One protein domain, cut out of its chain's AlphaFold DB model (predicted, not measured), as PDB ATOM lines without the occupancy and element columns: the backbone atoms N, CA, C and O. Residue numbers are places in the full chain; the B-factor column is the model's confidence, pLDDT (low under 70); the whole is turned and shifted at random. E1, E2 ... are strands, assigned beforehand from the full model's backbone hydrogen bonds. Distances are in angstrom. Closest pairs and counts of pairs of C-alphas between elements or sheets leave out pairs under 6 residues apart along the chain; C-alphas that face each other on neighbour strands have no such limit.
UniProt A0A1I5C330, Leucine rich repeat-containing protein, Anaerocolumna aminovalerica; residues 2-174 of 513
ATOM      1  N   LYS A   2      54.337  43.959  47.776       26.75
ATOM      2  CA  LYS A   2      54.454  42.508  47.564       26.75
ATOM      3  C   LYS A   2      53.705  42.217  46.263       26.75
ATOM      4  O   LYS A   2      52.534  42.549  46.137       26.75
ATOM      5  N   LYS A   3      54.471  41.769  45.269       32.44
ATOM      6  CA  LYS A   3      54.061  41.487  43.891       32.44
ATOM      7  C   LYS A   3      53.088  40.305  43.878       32.44
ATOM      8  O   LYS A   3      53.444  39.259  44.413       32.44
ATOM      9  N   HIS A   4      51.947  40.439  43.206       29.95
ATOM     10  CA  HIS A   4      51.270  39.284  42.620       29.95
ATOM     11  C   HIS A   4      51.855  39.065  41.224       29.95
ATOM     12  O   HIS A   4      51.736  39.908  40.339       29.95
ATOM     13  N   LEU A   5      52.582  37.957  41.084       26.25
ATOM     14  CA  LEU A   5      53.019  37.398  39.812       26.25
ATOM     15  C   LEU A   5      51.791  36.725  39.179       26.25
ATOM     16  O   LEU A   5      51.285  35.758  39.741       26.25
ATOM     17  N   SER A   6      51.317  37.227  38.040       26.66
ATOM     18  CA  SER A   6      50.452  36.456  37.143       26.66
ATOM     19  C   SER A   6      51.357  35.749  36.138       26.66
ATOM     20  O   SER A   6      52.075  36.396  35.376       26.66
ATOM     21  N   ILE A   7      51.392  34.420  36.211       25.92
ATOM     22  CA  ILE A   7      52.050  33.558  35.230       25.92
ATOM     23  C   ILE A   7      50.983  33.229  34.182       25.92
ATOM     24  O   ILE A   7      50.085  32.437  34.449       25.92
ATOM     25  N   MET A   8      51.070  33.847  33.001       26.14
ATOM     26  CA  MET A   8      50.311  33.419  31.825       26.14
ATOM     27  C   MET A   8      50.949  32.147  31.258       26.14
ATOM     28  O   MET A   8      52.075  32.184  30.759       26.14
ATOM     29  N   ALA A   9      50.231  31.028  31.328       27.70
ATOM     30  CA  ALA A   9      50.567  29.808  30.606       27.70
ATOM     31  C   ALA A   9      49.749  29.755  29.305       27.70
ATOM     32  O   ALA A   9      48.523  29.705  29.326       27.70
ATOM     33  N   LEU A  10      50.451  29.787  28.172       27.80
ATOM     34  CA  LEU A  10      49.901  29.593  26.833       27.80
ATOM     35  C   LEU A  10      49.773  28.079  26.591       27.80
ATOM     36  O   LEU A  10      50.794  27.397  26.503       27.80
ATOM     37  N   VAL A  11      48.556  27.538  26.495       32.41
ATOM     38  CA  VAL A  11      48.334  26.117  26.165       32.41
ATOM     39  C   VAL A  11      47.709  26.017  24.776       32.41
ATOM     40  O   VAL A  11      46.595  26.477  24.541       32.41
ATOM     41  N   LEU A  12      48.462  25.432  23.843       28.73
ATOM     42  CA  LEU A  12      48.024  25.113  22.487       28.73
ATOM     43  C   LEU A  12      47.368  23.725  22.522       28.73
ATOM     44  O   LEU A  12      48.039  22.754  22.871       28.73
ATOM     45  N   THR A  13      46.093  23.608  22.153       35.22
ATOM     46  CA  THR A  13      45.435  22.295  22.017       35.22
ATOM     47  C   THR A  13      45.067  22.075  20.553       35.22
ATOM     48  O   THR A  13      44.393  22.907  19.950       35.22
ATOM     49  N   LEU A  14      45.561  20.980  19.973       26.56
ATOM     50  CA  LEU A  14      45.272  20.529  18.610       26.56
ATOM     51  C   LEU A  14      44.040  19.620  18.641       26.56
ATOM     52  O   LEU A  14      44.078  18.570  19.279       26.56
ATOM     53  N   ILE A  15      42.973  19.999  17.937       33.47
ATOM     54  CA  ILE A  15      41.810  19.137  17.696       33.47
ATOM     55  C   ILE A  15      41.832  18.736  16.216       33.47
ATOM     56  O   ILE A  15      41.863  19.592  15.334       33.47
ATOM     57  N   VAL A  16      41.862  17.429  15.942       25.81
ATOM     58  CA  VAL A  16      41.877  16.868  14.581       25.81
ATOM     59  C   VAL A  16      40.479  16.344  14.254       25.81
ATOM     60  O   VAL A  16      40.033  15.375  14.862       25.81
ATOM     61  N   TYR A  17      39.813  16.952  13.269       30.88
ATOM     62  CA  TYR A  17      38.606  16.420  12.625       30.88
ATOM     63  C   TYR A  17      38.848  16.222  11.115       30.88
ATOM     64  O   TYR A  17      39.782  16.811  10.570       30.88
ATOM     65  N   PRO A  18      38.034  15.406  10.410       31.88
ATOM     66  CA  PRO A  18      38.320  14.954   9.041       31.88
ATOM     67  C   PRO A  18      38.325  16.031   7.939       31.88
ATOM     68  O   PRO A  18      38.531  15.688   6.779       31.88
ATOM     69  N   TYR A  19      38.132  17.311   8.264       31.97
ATOM     70  CA  TYR A  19      38.226  18.426   7.321       31.97
ATOM     71  C   TYR A  19      38.861  19.648   8.006       31.97
ATOM     72  O   TYR A  19      38.162  20.421   8.648       31.97
ATOM     73  N   GLY A  20      40.181  19.816   7.852       32.62
ATOM     74  CA  GLY A  20      40.934  21.018   8.253       32.62
ATOM     75  C   GLY A  20      41.166  21.186   9.763       32.62
ATOM     76  O   GLY A  20      40.271  20.997  10.578       32.62
ATOM     77  N   ILE A  21      42.393  21.541  10.152       29.95
ATOM     78  CA  ILE A  21      42.785  21.765  11.552       29.95
ATOM     79  C   ILE A  21      42.536  23.239  11.901       29.95
ATOM     80  O   ILE A  21      43.193  24.111  11.339       29.95
ATOM     81  N   ALA A  22      41.634  23.510  12.848       35.41
ATOM     82  CA  ALA A  22      41.506  24.812  13.507       35.41
ATOM     83  C   ALA A  22      42.390  24.843  14.768       35.41
ATOM     84  O   ALA A  22      42.416  23.879  15.535       35.41
ATOM     85  N   SER A  23      43.123  25.938  14.997       38.75
ATOM     86  CA  SER A  23      43.919  26.153  16.217       38.75
ATOM     87  C   SER A  23      43.236  27.165  17.140       38.75
ATOM     88  O   SER A  23      42.639  28.112  16.639       38.75
ATOM     89  N   ALA A  24      43.334  26.991  18.465       38.47
ATOM     90  CA  ALA A  24      42.698  27.883  19.441       38.47
ATOM     91  C   ALA A  24      43.705  28.682  20.288       38.47
ATOM     92  O   ALA A  24      44.781  28.178  20.627       38.47
ATOM     93  N   LYS A  25      43.356  29.931  20.632       48.69
ATOM     94  CA  LYS A  25      44.126  30.851  21.502       48.69
ATOM     95  C   LYS A  25      43.185  31.646  22.415       48.69
ATOM     96  O   LYS A  25      42.027  31.820  22.061       48.69
ATOM     97  N   TYR A  26      43.685  32.135  23.553       37.75
ATOM     98  CA  TYR A  26      42.877  32.802  24.583       37.75
ATOM     99  C   TYR A  26      43.516  34.110  25.079       37.75
ATOM    100  O   TYR A  26      44.740  34.168  25.223       37.75
ATOM    101  N   THR A  27      42.693  35.117  25.399       43.00
ATOM    102  CA  THR A  27      43.084  36.432  25.965       43.00
ATOM    103  C   THR A  27      41.997  36.919  26.939       43.00
ATOM    104  O   THR A  27      40.840  36.613  26.726       43.00
ATOM    105  N   VAL A  28      42.305  37.647  28.017       35.62
ATOM    106  CA  VAL A  28      41.288  38.103  29.001       35.62
ATOM    107  C   VAL A  28      41.186  39.628  28.984       35.62
ATOM    108  O   VAL A  28      42.223  40.293  29.011       35.62
ATOM    109  N   TYR A  29      39.962  40.173  28.968       37.41
ATOM    110  CA  TYR A  29      39.698  41.619  28.975       37.41
ATOM    111  C   TYR A  29      38.682  42.022  30.052       37.41
ATOM    112  O   TYR A  29      37.765  41.269  30.372       37.41
ATOM    113  N   ASP A  30      38.834  43.246  30.559       31.28
ATOM    114  CA  ASP A  30      37.921  43.893  31.505       31.28
ATOM    115  C   ASP A  30      37.177  45.014  30.754       31.28
ATOM    116  O   ASP A  30      37.792  45.996  30.333       31.28
ATOM    117  N   TYR A  31      35.882  44.829  30.487       30.78
ATOM    118  CA  TYR A  31      35.040  45.821  29.811       30.78
ATOM    119  C   TYR A  31      33.812  46.114  30.668       30.78
ATOM    120  O   TYR A  31      32.937  45.269  30.822       30.78
ATOM    121  N   SER A  32      33.705  47.345  31.166       31.92
ATOM    122  CA  SER A  32      32.462  47.863  31.734       31.92
ATOM    123  C   SER A  32      31.648  48.548  30.639       31.92
ATOM    124  O   SER A  32      32.197  49.418  29.972       31.92
ATOM    125  N   TRP A  33      30.368  48.204  30.497       31.56
ATOM    126  CA  TRP A  33      29.226  49.105  30.733       31.56
ATOM    127  C   TRP A  33      27.969  48.216  30.827       31.56
ATOM    128  O   TRP A  33      27.379  47.835  29.823       31.56
ATOM    129  N   THR A  34      27.593  47.887  32.071       36.50
ATOM    130  CA  THR A  34      26.372  47.162  32.506       36.50
ATOM    131  C   THR A  34      26.315  45.627  32.324       36.50
ATOM    132  O   THR A  34      25.307  45.113  31.861       36.50
ATOM    133  N   ASP A  35      27.390  44.954  32.772       40.56
ATOM    134  CA  ASP A  35      27.564  43.568  33.292       40.56
ATOM    135  C   ASP A  35      26.982  42.332  32.569       40.56
ATOM    136  O   ASP A  35      25.794  42.279  32.251       40.56
ATOM    137  N   PRO A  36      27.802  41.266  32.400       44.47
ATOM    138  CA  PRO A  36      28.604  40.669  33.481       44.47
ATOM    139  C   PRO A  36      30.112  40.941  33.424       44.47
ATOM    140  O   PRO A  36      30.713  41.033  32.354       44.47
ATOM    141  N   GLU A  37      30.700  40.989  34.616       52.25
ATOM    142  CA  GLU A  37      32.127  41.053  34.913       52.25
ATOM    143  C   GLU A  37      32.906  39.923  34.193       52.25
ATOM    144  O   GLU A  37      32.563  38.751  34.310       52.25
ATOM    145  N   PHE A  38      33.988  40.291  33.495       55.75
ATOM    146  CA  PHE A  38      34.993  39.420  32.853       55.75
ATOM    147  C   PHE A  38      34.537  38.540  31.674       55.75
ATOM    148  O   PHE A  38      33.964  37.465  31.836       55.75
ATOM    149  N   PHE A  39      34.976  38.910  30.465       65.62
ATOM    150  CA  PHE A  39      34.951  38.014  29.310       65.62
ATOM    151  C   PHE A  39      36.343  37.451  29.028       65.62
ATOM    152  O   PHE A  39      37.346  38.173  28.996       65.62
ATOM    153  N   CYS A  40      36.388  36.146  28.785       76.94
ATOM    154  CA  CYS A  40      37.566  35.478  28.255       76.94
ATOM    155  C   CYS A  40      37.413  35.278  26.751       76.94
ATOM    156  O   CYS A  40      36.329  34.979  26.258       76.94
ATOM    157  N   ASP A  41      38.512  35.408  26.029       82.62
ATOM    158  CA  ASP A  41      38.544  35.258  24.588       82.62
ATOM    159  C   ASP A  41      38.864  33.816  24.237       82.62
ATOM    160  O   ASP A  41      39.729  33.186  24.845       82.62
ATOM    161  N   TYR A  42      38.185  33.321  23.217       82.25
ATOM    162  CA  TYR A  42      38.434  32.050  22.574       82.25
ATOM    163  C   TYR A  42      38.539  32.301  21.075       82.25
ATOM    164  O   TYR A  42      37.557  32.620  20.407       82.25
ATOM    165  N   THR A  43      39.734  32.164  20.520       81.81
ATOM    166  CA  THR A  43      39.956  32.310  19.086       81.81
ATOM    167  C   THR A  43      39.707  30.984  18.375       81.81
ATOM    168  O   THR A  43      40.340  29.986  18.703       81.81
ATOM    169  N   VAL A  44      38.833  30.985  17.371       74.94
ATOM    170  CA  VAL A  44      38.645  29.905  16.397       74.94
ATOM    171  C   VAL A  44      39.362  30.293  15.106       74.94
ATOM    172  O   VAL A  44      39.069  31.340  14.529       74.94
ATOM    173  N   THR A  45      40.272  29.454  14.611       76.69
ATOM    174  CA  THR A  45      40.822  29.606  13.254       76.69
ATOM    175  C   THR A  45      39.928  28.895  12.238       76.69
ATOM    176  O   THR A  45      39.764  27.679  12.296       76.69
ATOM    177  N   LEU A  46      39.365  29.644  11.296       71.00
ATOM    178  CA  LEU A  46      38.552  29.135  10.193       71.00
ATOM    179  C   LEU A  46      39.411  28.429   9.120       71.00
ATOM    180  O   LEU A  46      40.617  28.676   9.036       71.00
ATOM    181  N   PRO A  47      38.814  27.606   8.228       69.31
ATOM    182  CA  PRO A  47      39.548  26.898   7.169       69.31
ATOM    183  C   PRO A  47      40.336  27.799   6.204       69.31
ATOM    184  O   PRO A  47      41.309  27.360   5.595       69.31
ATOM    185  N   ASN A  48      39.929  29.061   6.062       69.88
ATOM    186  CA  ASN A  48      40.610  30.082   5.261       69.88
ATOM    187  C   ASN A  48      41.746  30.805   6.021       69.88
ATOM    188  O   ASN A  48      42.293  31.775   5.502       69.88
ATOM    189  N   ASN A  49      42.117  30.334   7.218       73.00
ATOM    190  CA  ASN A  49      43.080  30.934   8.151       73.00
ATOM    191  C   ASN A  49      42.658  32.283   8.762       73.00
ATOM    192  O   ASN A  49      43.483  32.948   9.396       73.00
ATOM    193  N   THR A  50      41.391  32.680   8.627       77.56
ATOM    194  CA  THR A  50      40.838  33.814   9.377       77.56
ATOM    195  C   THR A  50      40.618  33.409  10.832       77.56
ATOM    196  O   THR A  50      40.145  32.310  11.115       77.56
ATOM    197  N   ASN A  51      40.958  34.288  11.771       80.81
ATOM    198  CA  ASN A  51      40.739  34.061  13.197       80.81
ATOM    199  C   ASN A  51      39.502  34.829  13.658       80.81
ATOM    200  O   ASN A  51      39.484  36.052  13.566       80.81
ATOM    201  N   LEU A  52      38.517  34.118  14.199       78.81
ATOM    202  CA  LEU A  52      37.369  34.707  14.882       78.81
ATOM    203  C   LEU A  52      37.582  34.623  16.383       78.81
ATOM    204  O   LEU A  52      37.911  33.554  16.893       78.81
ATOM    205  N   THR A  53      37.388  35.725  17.098       83.94
ATOM    206  CA  THR A  53      37.542  35.748  18.556       83.94
ATOM    207  C   THR A  53      36.178  35.817  19.220       83.94
ATOM    208  O   THR A  53      35.493  36.830  19.155       83.94
ATOM    209  N   PHE A  54      35.795  34.725  19.866       83.75
ATOM    210  CA  PHE A  54      34.599  34.629  20.687       83.75
ATOM    211  C   PHE A  54      34.908  35.114  22.095       83.75
ATOM    212  O   PHE A  54      36.004  34.898  22.602       83.75
ATOM    213  N   LYS A  55      33.928  35.728  22.742       86.62
ATOM    214  CA  LYS A  55      33.907  35.957  24.181       86.62
ATOM    215  C   LYS A  55      33.188  34.794  24.855       86.62
ATOM    216  O   LYS A  55      32.236  34.249  24.305       86.62
ATOM    217  N   PHE A  56      33.597  34.425  26.058       87.31
ATOM    218  CA  PHE A  56      32.822  33.510  26.881       87.31
ATOM    219  C   PHE A  56      32.761  33.958  28.329       87.31
ATOM    220  O   PHE A  56      33.692  34.591  28.837       87.31
ATOM    221  N   ASN A  57      31.652  33.602  28.970       87.62
ATOM    222  CA  ASN A  57      31.407  33.835  30.384       87.62
ATOM    223  C   ASN A  57      31.114  32.507  31.093       87.62
ATOM    224  O   ASN A  57      30.452  31.629  30.534       87.62
ATOM    225  N   ILE A  58      31.612  32.354  32.317       89.12
ATOM    226  CA  ILE A  58      31.370  31.181  33.155       89.12
ATOM    227  C   ILE A  58      29.986  31.327  33.791       89.12
ATOM    228  O   ILE A  58      29.732  32.241  34.566       89.12
ATOM    229  N   ILE A  59      29.079  30.410  33.457       89.06
ATOM    230  CA  ILE A  59      27.724  30.356  34.031       89.06
ATOM    231  C   ILE A  59      27.720  29.461  35.274       89.06
ATOM    232  O   ILE A  59      26.948  29.665  36.210       89.06
ATOM    233  N   LYS A  60      28.574  28.434  35.264       90.81
ATOM    234  CA  LYS A  60      28.753  27.492  36.362       90.81
ATOM    235  C   LYS A  60      30.231  27.177  36.506       90.81
ATOM    236  O   LYS A  60      30.850  26.709  35.548       90.81
ATOM    237  N   ASP A  61      30.767  27.402  37.700       88.50
ATOM    238  CA  ASP A  61      32.157  27.087  38.006       88.50
ATOM    239  C   ASP A  61      32.446  25.594  37.835       88.50
ATOM    240  O   ASP A  61      31.617  24.730  38.143       88.50
ATOM    241  N   ALA A  62      33.643  25.308  37.334       87.75
ATOM    242  CA  ALA A  62      34.187  23.964  37.290       87.75
ATOM    243  C   ALA A  62      34.791  23.577  38.648       87.75
ATOM    244  O   ALA A  62      35.294  24.426  39.388       87.75
ATOM    245  N   ASP A  63      34.824  22.279  38.938       87.44
ATOM    246  CA  ASP A  63      35.641  21.719  40.011       87.44
ATOM    247  C   ASP A  63      36.518  20.570  39.490       87.44
ATOM    248  O   ASP A  63      36.494  20.215  38.312       87.44
ATOM    249  N   VAL A  64      37.346  19.995  40.365       81.94
ATOM    250  CA  VAL A  64      38.303  18.933  39.998       81.94
ATOM    251  C   VAL A  64      37.649  17.656  39.455       81.94
ATOM    252  O   VAL A  64      38.334  16.856  38.824       81.94
ATOM    253  N   ASN A  65      36.356  17.450  39.701       88.25
ATOM    254  CA  ASN A  65      35.610  16.260  39.303       88.25
ATOM    255  C   ASN A  65      34.525  16.557  38.256       88.25
ATOM    256  O   ASN A  65      34.050  15.629  37.602       88.25
ATOM    257  N   THR A  66      34.125  17.820  38.106       91.06
ATOM    258  CA  THR A  66      32.961  18.219  37.314       91.06
ATOM    259  C   THR A  66      33.307  19.402  36.412       91.06
ATOM    260  O   THR A  66      33.696  20.455  36.922       91.06
ATOM    261  N   PRO A  67      33.120  19.281  35.084       92.94
ATOM    262  CA  PRO A  67      33.264  20.414  34.183       92.94
ATOM    263  C   PRO A  67      32.316  21.561  34.546       92.94
ATOM    264  O   PRO A  67      31.167  21.335  34.943       92.94
ATOM    265  N   GLY A  68      32.798  22.787  34.368       94.00
ATOM    266  CA  GLY A  68      31.974  23.988  34.445       94.00
ATOM    267  C   GLY A  68      31.135  24.165  33.181       94.00
ATOM    268  O   GLY A  68      31.243  23.400  32.220       94.00
ATOM    269  N   GLU A  69      30.314  25.205  33.146       95.31
ATOM    270  CA  GLU A  69      29.494  25.545  31.983       95.31
ATOM    271  C   GLU A  69      29.735  26.991  31.575       95.31
ATOM    272  O   GLU A  69      29.812  27.881  32.425       95.31
ATOM    273  N   VAL A  70      29.820  27.224  30.268       93.12
ATOM    274  CA  VAL A  70      30.042  28.555  29.703       93.12
ATOM    275  C   VAL A  70      28.954  28.962  28.724       93.12
ATOM    276  O   VAL A  70      28.330  28.137  28.043       93.12
ATOM    277  N   GLU A  71      28.764  30.274  28.670       91.19
ATOM    278  CA  GLU A  71      28.062  30.998  27.628       91.19
ATOM    279  C   GLU A  71      29.080  31.474  26.600       91.19
ATOM    280  O   GLU A  71      30.085  32.072  26.972       91.19
ATOM    281  N   PHE A  72      28.831  31.201  25.325       89.56
ATOM    282  CA  PHE A  72      29.750  31.476  24.229       89.56
ATOM    283  C   PHE A  72      29.141  32.519  23.292       89.56
ATOM    284  O   PHE A  72      28.061  32.313  22.746       89.56
ATOM    285  N   LEU A  73      29.817  33.651  23.132       87.38
ATOM    286  CA  LEU A  73      29.309  34.861  22.498       87.38
ATOM    287  C   LEU A  73      30.251  35.312  21.390       87.38
ATOM    288  O   LEU A  73      31.448  35.474  21.608       87.38
ATOM    289  N   PHE A  74      29.714  35.578  20.211       84.62
ATOM    290  CA  PHE A  74      30.438  36.297  19.171       84.62
ATOM    291  C   PHE A  74      29.859  37.695  19.023       84.62
ATOM    292  O   PHE A  74      28.655  37.830  18.839       84.62
ATOM    293  N   TYR A  75      30.708  38.714  19.080       76.38
ATOM    294  CA  TYR A  75      30.359  40.086  18.731       76.38
ATOM    295  C   TYR A  75      31.521  40.655  17.930       76.38
ATOM    296  O   TYR A  75      32.628  40.768  18.460       76.38
ATOM    297  N   ASP A  76      31.261  40.992  16.674       68.25
ATOM    298  CA  ASP A  76      32.153  41.802  15.856       68.25
ATOM    299  C   ASP A  76      31.488  43.170  15.660       68.25
ATOM    300  O   ASP A  76      30.268  43.261  15.528       68.25
ATOM    301  N   ASN A  77      32.267  44.246  15.758       56.41
ATOM    302  CA  ASN A  77      31.762  45.615  15.594       56.41
ATOM    303  C   ASN A  77      31.963  46.130  14.163       56.41
ATOM    304  O   ASN A  77      31.554  47.254  13.852       56.41
ATOM    305  N   ASP A  78      32.594  45.334  13.303       58.38
ATOM    306  CA  ASP A  78      32.825  45.685  11.915       58.38
ATOM    307  C   ASP A  78      31.662  45.148  11.065       58.38
ATOM    308  O   ASP A  78      31.489  43.943  10.919       58.38
ATOM    309  N   ASN A  79      30.833  46.053  10.521       51.69
ATOM    310  CA  ASN A  79      29.716  45.737   9.613       51.69
ATOM    311  C   ASN A  79      30.237  45.080   8.317       51.69
ATOM    312  O   ASN A  79      30.362  45.749   7.285       51.69
ATOM    313  N   ASN A  80      30.567  43.793   8.366       56.81
ATOM    314  CA  ASN A  80      31.309  43.133   7.305       56.81
ATOM    315  C   ASN A  80      30.393  42.335   6.366       56.81
ATOM    316  O   ASN A  80      29.493  41.604   6.775       56.81
ATOM    317  N   GLU A  81      30.677  42.414   5.062       57.88
ATOM    318  CA  GLU A  81      30.062  41.579   4.015       57.88
ATOM    319  C   GLU A  81      30.553  40.111   4.052       57.88
ATOM    320  O   GLU A  81      30.522  39.413   3.035       57.88
ATOM    321  N   ASP A  82      31.029  39.646   5.207       70.75
ATOM    322  CA  ASP A  82      31.778  38.405   5.345       70.75
ATOM    323  C   ASP A  82      30.901  37.152   5.202       70.75
ATOM    324  O   ASP A  82      29.673  37.153   5.361       70.75
ATOM    325  N   GLU A  83      31.573  36.048   4.874       79.56
ATOM    326  CA  GLU A  83      30.995  34.713   4.806       79.56
ATOM    327  C   GLU A  83      31.703  33.805   5.814       79.56
ATOM    328  O   GLU A  83      32.915  33.586   5.718       79.56
ATOM    329  N   TYR A  84      30.951  33.247   6.762       80.81
ATOM    330  CA  TYR A  84      31.492  32.353   7.783       80.81
ATOM    331  C   TYR A  84      30.884  30.948   7.701       80.81
ATOM    332  O   TYR A  84      29.672  30.778   7.554       80.81
ATOM    333  N   GLU A  85      31.729  29.928   7.865       84.25
ATOM    334  CA  GLU A  85      31.328  28.552   8.177       84.25
ATOM    335  C   GLU A  85      32.003  28.138   9.488       84.25
ATOM    336  O   GLU A  85      33.228  28.040   9.560       84.25
ATOM    337  N   ILE A  86      31.203  27.946  10.539       82.94
ATOM    338  CA  ILE A  86      31.691  27.839  11.915       82.94
ATOM    339  C   ILE A  86      31.188  26.554  12.567       82.94
ATOM    340  O   ILE A  86      29.994  26.237  12.553       82.94
ATOM    341  N   LEU A  87      32.121  25.843  13.194       84.75
ATOM    342  CA  LEU A  87      31.854  24.724  14.089       84.75
ATOM    343  C   LEU A  87      32.154  25.179  15.515       84.75
ATOM    344  O   LEU A  87      33.304  25.482  15.837       84.75
ATOM    345  N   ILE A  88      31.127  25.252  16.359       87.38
ATOM    346  CA  ILE A  88      31.304  25.652  17.756       87.38
ATOM    347  C   ILE A  88      31.796  24.441  18.566       87.38
ATOM    348  O   ILE A  88      31.232  23.352  18.427       87.38
ATOM    349  N   PRO A  89      32.853  24.583  19.390       89.06
ATOM    350  CA  PRO A  89      33.370  23.470  20.178       89.06
ATOM    351  C   PRO A  89      32.390  23.069  21.289       89.06
ATOM    352  O   PRO A  89      31.794  23.922  21.936       89.06
ATOM    353  N   GLU A  90      32.271  21.767  21.563       92.25
ATOM    354  CA  GLU A  90      31.505  21.248  22.714       92.25
ATOM    355  C   GLU A  90      32.100  21.696  24.054       92.25
ATOM    356  O   GLU A  90      31.386  21.907  25.035       92.25
ATOM    357  N   LYS A  91      33.432  21.806  24.103       91.81
ATOM    358  CA  LYS A  91      34.199  22.048  25.321       91.81
ATOM    359  C   LYS A  91      35.404  22.940  25.068       91.81
ATOM    360  O   LYS A  91      35.994  22.910  23.987       91.81
ATOM    361  N   LEU A  92      35.817  23.667  26.099       88.19
ATOM    362  CA  LEU A  92      37.049  24.449  26.127       88.19
ATOM    363  C   LEU A  92      37.802  24.250  27.445       88.19
ATOM    364  O   LEU A  92      37.237  23.793  28.438       88.19
ATOM    365  N   GLN A  93      39.092  24.578  27.442       86.81
ATOM    366  CA  GLN A  93      39.953  24.517  28.622       86.81
ATOM    367  C   GLN A  93      40.288  25.938  29.065       86.81
ATOM    368  O   GLN A  93      40.769  26.737  28.263       86.81
ATOM    369  N   TYR A  94      40.063  26.247  30.340       83.69
ATOM    370  CA  TYR A  94      40.382  27.549  30.919       83.69
ATOM    371  C   TYR A  94      40.844  27.387  32.373       83.69
ATOM    372  O   TYR A  94      40.214  26.683  33.156       83.69
ATOM    373  N   ASN A  95      41.976  27.999  32.738       84.81
ATOM    374  CA  ASN A  95      42.587  27.896  34.075       84.81
ATOM    375  C   ASN A  95      42.751  26.452  34.606       84.81
ATOM    376  O   ASN A  95      42.564  26.201  35.792       84.81
ATOM    377  N   ASN A  96      43.145  25.513  33.734       85.88
ATOM    378  CA  ASN A  96      43.288  24.069  34.011       85.88
ATOM    379  C   ASN A  96      41.981  23.320  34.318       85.88
ATOM    380  O   ASN A  96      42.033  22.175  34.765       85.88
ATOM    381  N   PHE A  97      40.830  23.941  34.068       87.38
ATOM    382  CA  PHE A  97      39.531  23.300  34.186       87.38
ATOM    383  C   PHE A  97      38.849  23.170  32.824       87.38
ATOM    384  O   PHE A  97      39.030  23.995  31.924       87.38
ATOM    385  N   GLU A  98      38.042  22.119  32.700       91.69
ATOM    386  CA  GLU A  98      37.193  21.884  31.540       91.69
ATOM    387  C   GLU A  98      35.868  22.638  31.695       91.69
ATOM    388  O   GLU A  98      35.236  22.585  32.751       91.69
ATOM    389  N   TYR A  99      35.429  23.290  30.621       92.62
ATOM    390  CA  TYR A  99      34.129  23.943  30.534       92.62
ATOM    391  C   TYR A  99      33.360  23.446  29.319       92.62
ATOM    392  O   TYR A  99      33.919  23.311  28.231       92.62
ATOM    393  N   ILE A 100      32.067  23.204  29.506       95.69
ATOM    394  CA  ILE A 100      31.139  22.777  28.464       95.69
ATOM    395  C   ILE A 100      30.406  24.001  27.914       95.69
ATOM    396  O   ILE A 100      29.868  24.809  28.675       95.69
ATOM    397  N   VAL A 101      30.346  24.130  26.591       94.88
ATOM    398  CA  VAL A 101      29.585  25.193  25.928       94.88
ATOM    399  C   VAL A 101      28.104  24.840  25.976       94.88
ATOM    400  O   VAL A 101      27.657  23.930  25.280       94.88
ATOM    401  N   THR A 102      27.343  25.552  26.809       97.06
ATOM    402  CA  THR A 102      25.916  25.253  27.043       97.06
ATOM    403  C   THR A 102      24.974  26.336  26.536       97.06
ATOM    404  O   THR A 102      23.794  26.067  26.301       97.06
ATOM    405  N   ARG A 103      25.465  27.557  26.325       96.12
ATOM    406  CA  ARG A 103      24.672  28.671  25.792       96.12
ATOM    407  C   ARG A 103      25.441  29.358  24.676       96.12
ATOM    408  O   ARG A 103      26.663  29.451  24.758       96.12
ATOM    409  N   PHE A 104      24.735  29.814  23.649       94.44
ATOM    410  CA  PHE A 104      25.357  30.408  22.471       94.44
ATOM    411  C   PHE A 104      24.665  31.701  22.037       94.44
ATOM    412  O   PHE A 104      23.437  31.742  21.958       94.44
ATOM    413  N   GLY A 105      25.455  32.719  21.693       91.56
ATOM    414  CA  GLY A 105      24.973  33.936  21.053       91.56
ATOM    415  C   GLY A 105      25.870  34.429  19.924       91.56
ATOM    416  O   GLY A 105      27.095  34.343  19.989       91.56
ATOM    417  N   TRP A 106      25.233  34.961  18.886       89.00
ATOM    418  CA  TRP A 106      25.888  35.591  17.740       89.00
ATOM    419  C   TRP A 106      25.323  36.993  17.559       89.00
ATOM    420  O   TRP A 106      24.175  37.131  17.158       89.00
ATOM    421  N   GLY A 107      26.093  38.022  17.869       82.31
ATOM    422  CA  GLY A 107      25.652  39.414  17.837       82.31
ATOM    423  C   GLY A 107      26.184  40.232  16.667       82.31
ATOM    424  O   GLY A 107      26.048  41.451  16.705       82.31
ATOM    425  N   ASP A 108      26.796  39.595  15.667       80.44
ATOM    426  CA  ASP A 108      27.303  40.271  14.472       80.44
ATOM    427  C   ASP A 108      26.314  40.208  13.292       80.44
ATOM    428  O   ASP A 108      25.608  39.210  13.101       80.44
ATOM    429  N   LYS A 109      26.301  41.270  12.480       81.06
ATOM    430  CA  LYS A 109      25.518  41.365  11.246       81.06
ATOM    431  C   LYS A 109      26.339  40.815  10.088       81.06
ATOM    432  O   LYS A 109      27.237  41.476   9.582       81.06
ATOM    433  N   THR A 110      25.983  39.627   9.617       80.69
ATOM    434  CA  THR A 110      26.754  38.924   8.584       80.69
ATOM    435  C   THR A 110      25.905  38.628   7.348       80.69
ATOM    436  O   THR A 110      24.731  38.262   7.443       80.69
ATOM    437  N   LYS A 111      26.502  38.683   6.153       85.69
ATOM    438  CA  LYS A 111      25.803  38.342   4.906       85.69
ATOM    439  C   LYS A 111      25.509  36.846   4.769       85.69
ATOM    440  O   LYS A 111      24.384  36.462   4.446       85.69
ATOM    441  N   ASN A 112      26.502  35.986   4.993       89.00
ATOM    442  CA  ASN A 112      26.336  34.531   4.950       89.00
ATOM    443  C   ASN A 112      26.924  33.894   6.210       89.00
ATOM    444  O   ASN A 112      28.124  33.983   6.446       89.00
ATOM    445  N   LEU A 113      26.096  33.177   6.969       89.75
ATOM    446  CA  LEU A 113      26.553  32.417   8.130       89.75
ATOM    447  C   LEU A 113      26.070  30.976   8.024       89.75
ATOM    448  O   LEU A 113      24.871  30.717   7.968       89.75
ATOM    449  N   THR A 114      27.007  30.035   8.034       91.19
ATOM    450  CA  THR A 114      26.735  28.615   8.262       91.19
ATOM    451  C   THR A 114      27.284  28.232   9.625       91.19
ATOM    452  O   THR A 114      28.483  28.347   9.856       91.19
ATOM    453  N   ILE A 115      26.427  27.770  10.530       90.06
ATOM    454  CA  ILE A 115      26.830  27.433  11.893       90.06
ATOM    455  C   ILE A 115      26.299  26.066  12.320       90.06
ATOM    456  O   ILE A 115      25.122  25.740  12.130       90.06
ATOM    457  N   LYS A 116      27.183  25.261  12.916       89.94
ATOM    458  CA  LYS A 116      26.817  24.016  13.598       89.94
ATOM    459  C   LYS A 116      27.039  24.184  15.091       89.94
ATOM    460  O   LYS A 116      28.170  24.406  15.533       89.94
ATOM    461  N   LEU A 117      25.947  24.098  15.840       93.50
ATOM    462  CA  LEU A 117      25.974  24.143  17.294       93.50
ATOM    463  C   LEU A 117      26.190  22.725  17.842       93.50
ATOM    464  O   LEU A 117      25.587  21.783  17.330       93.50
ATOM    465  N   PRO A 118      27.033  22.546  18.869       94.19
ATOM    466  CA  PRO A 118      27.251  21.244  19.475       94.19
ATOM    467  C   PRO A 118      26.030  20.765  20.268       94.19
ATOM    468  O   PRO A 118      25.265  21.572  20.799       94.19
ATOM    469  N   ASN A 119      25.922  19.445  20.464       95.94
ATOM    470  CA  ASN A 119      24.882  18.798  21.287       95.94
ATOM    471  C   ASN A 119      24.998  19.079  22.800       95.94
ATOM    472  O   ASN A 119      24.301  18.473  23.609       95.94
ATOM    473  N   THR A 120      25.882  19.989  23.202       97.06
ATOM    474  CA  THR A 120      25.967  20.521  24.564       97.06
ATOM    475  C   THR A 120      25.183  21.825  24.728       97.06
ATOM    476  O   THR A 120      24.865  22.205  25.855       97.06
ATOM    477  N   VAL A 121      24.844  22.514  23.629       98.00
ATOM    478  CA  VAL A 121      24.104  23.779  23.671       98.00
ATOM    479  C   VAL A 121      22.635  23.516  23.993       98.00
ATOM    480  O   VAL A 121      21.930  22.826  23.257       98.00
ATOM    481  N   ARG A 122      22.165  24.114  25.088       98.12
ATOM    482  CA  ARG A 122      20.774  24.066  25.565       98.12
ATOM    483  C   ARG A 122      20.012  25.375  25.353       98.12
ATOM    484  O   ARG A 122      18.787  25.360  25.359       98.12
ATOM    485  N   CYS A 123      20.708  26.492  25.131       97.19
ATOM    486  CA  CYS A 123      20.094  27.812  24.968       97.19
ATOM    487  C   CYS A 123      20.753  28.608  23.837       97.19
ATOM    488  O   CYS A 123      21.976  28.763  23.829       97.19
ATOM    489  N   ILE A 124      19.942  29.181  22.947       96.19
ATOM    490  CA  ILE A 124      20.364  30.266  22.050       96.19
ATOM    491  C   ILE A 124      19.856  31.586  22.627       96.19
ATOM    492  O   ILE A 124      18.684  31.702  22.991       96.19
ATOM    493  N   LEU A 125      20.757  32.554  22.750       92.56
ATOM    494  CA  LEU A 125      20.526  33.779  23.503       92.56
ATOM    495  C   LEU A 125      19.687  34.802  22.745       92.56
ATOM    496  O   LEU A 125      19.556  34.768  21.514       92.56
ATOM    497  N   LYS A 126      19.139  35.734  23.520       85.00
ATOM    498  CA  LYS A 126      18.344  36.849  23.025       85.00
ATOM    499  C   LYS A 126      19.132  37.657  21.995       85.00
ATOM    500  O   LYS A 126      20.338  37.825  22.144       85.00
ATOM    501  N   ASP A 127      18.440  38.149  20.969       85.56
ATOM    502  CA  ASP A 127      19.005  39.004  19.913       85.56
ATOM    503  C   ASP A 127      20.163  38.343  19.118       85.56
ATOM    504  O   ASP A 127      20.855  39.013  18.352       85.56
ATOM    505  N   SER A 128      20.369  37.025  19.267       87.88
ATOM    506  CA  SER A 128      21.336  36.277  18.453       87.88
ATOM    507  C   SER A 128      20.948  36.291  16.975       87.88
ATOM    508  O   SER A 128      19.790  36.502  16.645       87.88
ATOM    509  N   PHE A 129      21.911  36.050  16.088       89.31
ATOM    510  CA  PHE A 129      21.767  35.952  14.632       89.31
ATOM    511  C   PHE A 129      21.101  37.143  13.931       89.31
ATOM    512  O   PHE A 129      20.803  37.028  12.748       89.31
ATOM    513  N   ASN A 130      20.893  38.270  14.609       83.56
ATOM    514  CA  ASN A 130      20.159  39.424  14.101       83.56
ATOM    515  C   ASN A 130      20.670  39.906  12.724       83.56
ATOM    516  O   ASN A 130      21.872  40.023  12.504       83.56
ATOM    517  N   GLU A 131      19.744  40.200  11.801       84.44
ATOM    518  CA  GLU A 131      20.027  40.821  10.495       84.44
ATOM    519  C   GLU A 131      20.951  40.006   9.555       84.44
ATOM    520  O   GLU A 131      21.585  40.557   8.657       84.44
ATOM    521  N   ILE A 132      20.993  38.673   9.687       86.50
ATOM    522  CA  ILE A 132      21.771  37.812   8.776       86.50
ATOM    523  C   ILE A 132      21.037  37.547   7.451       86.50
ATOM    524  O   ILE A 132      19.946  36.975   7.441       86.50
ATOM    525  N   GLU A 133      21.645  37.863   6.301       86.38
ATOM    526  CA  GLU A 133      20.984  37.710   4.987       86.38
ATOM    527  C   GLU A 133      20.861  36.262   4.483       86.38
ATOM    528  O   GLU A 133      20.022  35.978   3.627       86.38
ATOM    529  N   ASN A 134      21.717  35.346   4.932       90.00
ATOM    530  CA  ASN A 134      21.697  33.945   4.511       90.00
ATOM    531  C   ASN A 134      22.183  33.037   5.646       90.00
ATOM    532  O   ASN A 134      23.324  32.567   5.648       90.00
ATOM    533  N   LEU A 135      21.301  32.762   6.606       92.75
ATOM    534  CA  LEU A 135      21.604  31.884   7.736       92.75
ATOM    535  C   LEU A 135      21.376  30.411   7.374       92.75
ATOM    536  O   LEU A 135      20.301  30.030   6.908       92.75
ATOM    537  N   SER A 136      22.377  29.571   7.615       95.44
ATOM    538  CA  SER A 136      22.275  28.113   7.617       95.44
ATOM    539  C   SER A 136      22.658  27.579   8.991       95.44
ATOM    540  O   SER A 136      23.815  27.677   9.384       95.44
ATOM    541  N   ILE A 137      21.699  27.034   9.735       95.62
ATOM    542  CA  ILE A 137      21.914  26.603  11.121       95.62
ATOM    543  C   ILE A 137      21.448  25.165  11.352       95.62
ATOM    544  O   ILE A 137      20.377  24.749  10.904       95.62
ATOM    545  N   ASN A 138      22.260  24.394  12.069       95.12
ATOM    546  CA  ASN A 138      21.855  23.117  12.642       95.12
ATOM    547  C   ASN A 138      21.604  23.299  14.145       95.12
ATOM    548  O   ASN A 138      22.497  23.719  14.884       95.12
ATOM    549  N   LEU A 139      20.358  23.056  14.556       97.00
ATOM    550  CA  LEU A 139      19.912  23.119  15.943       97.00
ATOM    551  C   LEU A 139      20.133  21.750  16.607       97.00
ATOM    552  O   LEU A 139      19.687  20.741  16.049       97.00
ATOM    553  N   PRO A 140      20.767  21.695  17.788       97.31
ATOM    554  CA  PRO A 140      21.126  20.433  18.416       97.31
ATOM    555  C   PRO A 140      19.931  19.760  19.099       97.31
ATOM    556  O   PRO A 140      18.933  20.392  19.467       97.31
ATOM    557  N   SER A 141      20.058  18.456  19.340       97.56
ATOM    558  CA  SER A 141      19.032  17.646  20.014       97.56
ATOM    559  C   SER A 141      18.816  18.079  21.470       97.56
ATOM    560  O   SER A 141      17.706  17.982  21.991       97.56
ATOM    561  N   SER A 142      19.856  18.641  22.091       98.12
ATOM    562  CA  SER A 142      19.871  19.193  23.448       98.12
ATOM    563  C   SER A 142      19.230  20.572  23.586       98.12
ATOM    564  O   SER A 142      19.130  21.060  24.703       98.12
ATOM    565  N   LEU A 143      18.854  21.241  22.491       98.50
ATOM    566  CA  LEU A 143      18.346  22.610  22.558       98.50
ATOM    567  C   LEU A 143      17.000  22.659  23.293       98.50
ATOM    568  O   LEU A 143      16.027  22.046  22.849       98.50
ATOM    569  N   GLU A 144      16.939  23.431  24.376       98.25
ATOM    570  CA  GLU A 144      15.767  23.583  25.247       98.25
ATOM    571  C   GLU A 144      15.135  24.973  25.110       98.25
ATOM    572  O   GLU A 144      13.916  25.125  25.199       98.25
ATOM    573  N   GLU A 145      15.955  25.994  24.844       97.38
ATOM    574  CA  GLU A 145      15.532  27.390  24.830       97.38
ATOM    575  C   GLU A 145      16.054  28.152  23.602       97.38
ATOM    576  O   GLU A 145      17.243  28.153  23.287       97.38
ATOM    577  N   ILE A 146      15.138  28.859  22.942       96.44
ATOM    578  CA  ILE A 146      15.427  29.920  21.977       96.44
ATOM    579  C   ILE A 146      14.812  31.186  22.563       96.44
ATOM    580  O   ILE A 146      13.602  31.223  22.831       96.44
ATOM    581  N   GLN A 147      15.644  32.187  22.818       91.69
ATOM    582  CA  GLN A 147      15.215  33.433  23.438       91.69
ATOM    583  C   GLN A 147      14.589  34.400  22.424       91.69
ATOM    584  O   GLN A 147      14.479  34.121  21.231       91.69
ATOM    585  N   ASP A 148      14.074  35.520  22.925       84.81
ATOM    586  CA  ASP A 148      13.390  36.502  22.086       84.81
ATOM    587  C   ASP A 148      14.362  37.138  21.083       84.81
ATOM    588  O   ASP A 148      15.548  37.306  21.369       84.81
ATOM    589  N   ASN A 149      13.861  37.493  19.898       85.44
ATOM    590  CA  ASN A 149      14.619  38.171  18.839       85.44
ATOM    591  C   ASN A 149      15.832  37.412  18.274       85.44
ATOM    592  O   ASN A 149      16.568  37.975  17.472       85.44
ATOM    593  N   THR A 150      16.013  36.129  18.602       89.62
ATOM    594  CA  THR A 150      17.102  35.271  18.089       89.62
ATOM    595  C   THR A 150      17.145  35.123  16.562       89.62
ATOM    596  O   THR A 150      18.105  34.593  16.020       89.62
ATOM    597  N   PHE A 151      16.099  35.508  15.837       90.38
ATOM    598  CA  PHE A 151      16.131  35.487  14.377       90.38
ATOM    599  C   PHE A 151      15.578  36.772  13.775       90.38
ATOM    600  O   PHE A 151      15.081  36.737  12.654       90.38
ATOM    601  N   VAL A 152      15.587  37.894  14.498       84.44
ATOM    602  CA  VAL A 152      15.000  39.131  13.972       84.44
ATOM    603  C   VAL A 152      15.737  39.568  12.697       84.44
ATOM    604  O   VAL A 152      16.962  39.571  12.627       84.44
ATOM    605  N   ASN A 153      14.968  39.856  11.644       80.06
ATOM    606  CA  ASN A 153      15.466  40.259  10.325       80.06
ATOM    607  C   ASN A 153      16.457  39.299   9.627       80.06
ATOM    608  O   ASN A 153      17.143  39.702   8.688       80.06
ATOM    609  N   CYS A 154      16.476  38.011   9.991       85.38
ATOM    610  CA  CYS A 154      17.332  37.009   9.341       85.38
ATOM    611  C   CYS A 154      16.679  36.337   8.128       85.38
ATOM    612  O   CYS A 154      15.680  35.649   8.240       85.38
ATOM    613  N   LYS A 155      17.308  36.295   6.968       86.69
ATOM    614  CA  LYS A 155      16.857  35.389   5.898       86.69
ATOM    615  C   LYS A 155      17.459  33.995   6.116       86.69
ATOM    616  O   LYS A 155      18.622  33.736   5.806       86.69
ATOM    617  N   ILE A 156      16.659  33.071   6.658       90.38
ATOM    618  CA  ILE A 156      17.087  31.677   6.854       90.38
ATOM    619  C   ILE A 156      17.123  30.942   5.510       90.38
ATOM    620  O   ILE A 156      16.097  30.582   4.929       90.38
ATOM    621  N   LYS A 157      18.340  30.664   5.042       91.88
ATOM    622  CA  LYS A 157      18.613  29.818   3.878       91.88
ATOM    623  C   LYS A 157      18.305  28.354   4.186       91.88
ATOM    624  O   LYS A 157      17.664  27.676   3.381       91.88
ATOM    625  N   SER A 158      18.744  27.861   5.343       94.69
ATOM    626  CA  SER A 158      18.411  26.516   5.814       94.69
ATOM    627  C   SER A 158      18.413  26.431   7.335       94.69
ATOM    628  O   SER A 158      19.249  27.024   8.009       94.69
ATOM    629  N   VAL A 159      17.478  25.670   7.887       96.06
ATOM    630  CA  VAL A 159      17.539  25.257   9.287       96.06
ATOM    631  C   VAL A 159      17.250  23.768   9.370       96.06
ATOM    632  O   VAL A 159      16.368  23.253   8.684       96.06
ATOM    633  N   SER A 160      18.029  23.074  10.188       95.75
ATOM    634  CA  SER A 160      17.841  21.662  10.514       95.75
ATOM    635  C   SER A 160      17.804  21.488  12.026       95.75
ATOM    636  O   SER A 160      18.261  22.359  12.763       95.75
ATOM    637  N   LEU A 161      17.232  20.377  12.471       97.19
ATOM    638  CA  LEU A 161      17.137  20.005  13.874       97.19
ATOM    639  C   LEU A 161      17.590  18.557  14.005       97.19
ATOM    640  O   LEU A 161      17.088  17.701  13.273       97.19
ATOM    641  N   ASP A 162      18.527  18.307  14.911       96.75
ATOM    642  CA  ASP A 162      19.003  16.959  15.200       96.75
ATOM    643  C   ASP A 162      17.881  16.086  15.779       96.75
ATOM    644  O   ASP A 162      16.989  16.551  16.502       96.75
ATOM    645  N   GLU A 163      17.919  14.792  15.452       95.06
ATOM    646  CA  GLU A 163      16.927  13.829  15.924       95.06
ATOM    647  C   GLU A 163      16.900  13.756  17.459       95.06
ATOM    648  O   GLU A 163      17.931  13.793  18.127       95.06
ATOM    649  N   GLY A 164      15.699  13.621  18.026       94.19
ATOM    650  CA  GLY A 164      15.513  13.477  19.472       94.19
ATOM    651  C   GLY A 164      15.329  14.784  20.245       94.19
ATOM    652  O   GLY A 164      15.183  14.725  21.463       94.19
ATOM    653  N   ASN A 165      15.271  15.947  19.583       97.81
ATOM    654  CA  ASN A 165      14.888  17.182  20.265       97.81
ATOM    655  C   ASN A 165      13.427  17.121  20.762       97.81
ATOM    656  O   ASN A 165      12.498  16.878  19.988       97.81
ATOM    657  N   TYR A 166      13.220  17.365  22.058       96.88
ATOM    658  CA  TYR A 166      11.903  17.281  22.706       96.88
ATOM    659  C   TYR A 166      11.103  18.593  22.679       96.88
ATOM    660  O   TYR A 166       9.884  18.582  22.887       96.88
ATOM    661  N   TYR A 167      11.763  19.725  22.437       98.25
ATOM    662  CA  TYR A 167      11.210  21.064  22.655       98.25
ATOM    663  C   TYR A 167      10.807  21.771  21.369       98.25
ATOM    664  O   TYR A 167       9.880  22.582  21.381       98.25
ATOM    665  N   PHE A 168      11.449  21.434  20.253       98.50
ATOM    666  CA  PHE A 168      11.296  22.119  18.981       98.50
ATOM    667  C   PHE A 168      11.001  21.162  17.836       98.50
ATOM    668  O   PHE A 168      11.192  19.951  17.910       98.50
ATOM    669  N   LYS A 169      10.537  21.743  16.735       97.69
ATOM    670  CA  LYS A 169      10.494  21.096  15.427       97.69
ATOM    671  C   LYS A 169      10.727  22.118  14.328       97.69
ATOM    672  O   LYS A 169      10.405  23.299  14.478       97.69
ATOM    673  N   VAL A 170      11.223  21.628  13.200       97.38
ATOM    674  CA  VAL A 170      11.468  22.432  12.005       97.38
ATOM    675  C   VAL A 170      10.554  21.965  10.877       97.38
ATOM    676  O   VAL A 170      10.538  20.789  10.523       97.38
ATOM    677  N   GLU A 171       9.789  22.887  10.294       95.12
ATOM    678  CA  GLU A 171       8.948  22.636   9.117       95.12
ATOM    679  C   GLU A 171       9.155  23.782   8.110       95.12
ATOM    680  O   GLU A 171       8.913  24.941   8.437       95.12
ATOM    681  N   ASN A 172       9.581  23.492   6.872       91.75
ATOM    682  CA  ASN A 172       9.780  24.494   5.804       91.75
ATOM    683  C   ASN A 172      10.657  25.698   6.213       91.75
ATOM    684  O   ASN A 172      10.277  26.853   5.994       91.75
ATOM    685  N   ASN A 173      11.810  25.427   6.827       93.75
ATOM    686  CA  ASN A 173      12.713  26.421   7.419       93.75
ATOM    687  C   ASN A 173      12.097  27.293   8.529       93.75
ATOM    688  O   ASN A 173      12.687  28.294   8.908       93.75
ATOM    689  N   SER A 174      10.926  26.943   9.058       95.50
ATOM    690  CA  SER A 174      10.326  27.610  10.217       95.50
ATOM    691  C   SER A 174      10.581  26.796  11.482       95.50
ATOM    692  O   SER A 174      10.626  25.566  11.416       95.50
TER     693      SER A 174
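AT A GLANCE: This is residues 2 to 174 of the 513 residues of the protein "Leucine rich repeat-containing protein" of Anaerocolumna aminovalerica (UniProt A0A1I5C330). With little regular structure, the chain winds in stacked turns, E4 E7 E8 E9 forming one wall; a curled sheet, E1 E2 E3 E6 E5, makes one end, and residues 2 to 7 stick out. Ten named strands, all strand, hold 64 of 173 printed residues. It is compact, radius of gyration of the C-alphas 16.7 A, spanning 62 by 40 by 36 A.

HOW THE PARTS SIT: E1, residues 39 to 45, E2, 51 to 60, and E3, 68 to 74, form a meander of antiparallel neighbours, N 42 and O 54 2.8 A apart. E6, 97 to 106, is parallel to E3, N 70 and O 100 2.9 A apart, and antiparallel to E5, 91 to 94. E4, 83 to 87, E7, 112 to 116, E8, 134 to 139, and E9, 156 to 161, are parallel neighbours; N 86 and O 114 are 2.8 A apart.

IN THESE COORDINATES: E1 begins at C-alpha 39 (34.951, 38.014, 29.310); E10, residues 168 to 171, ends at C-alpha 171 (8.948, 22.636, 9.117).

THE WHOLE: Of the printed residues, 46 have pLDDT under 70, among them residues 2 to 39.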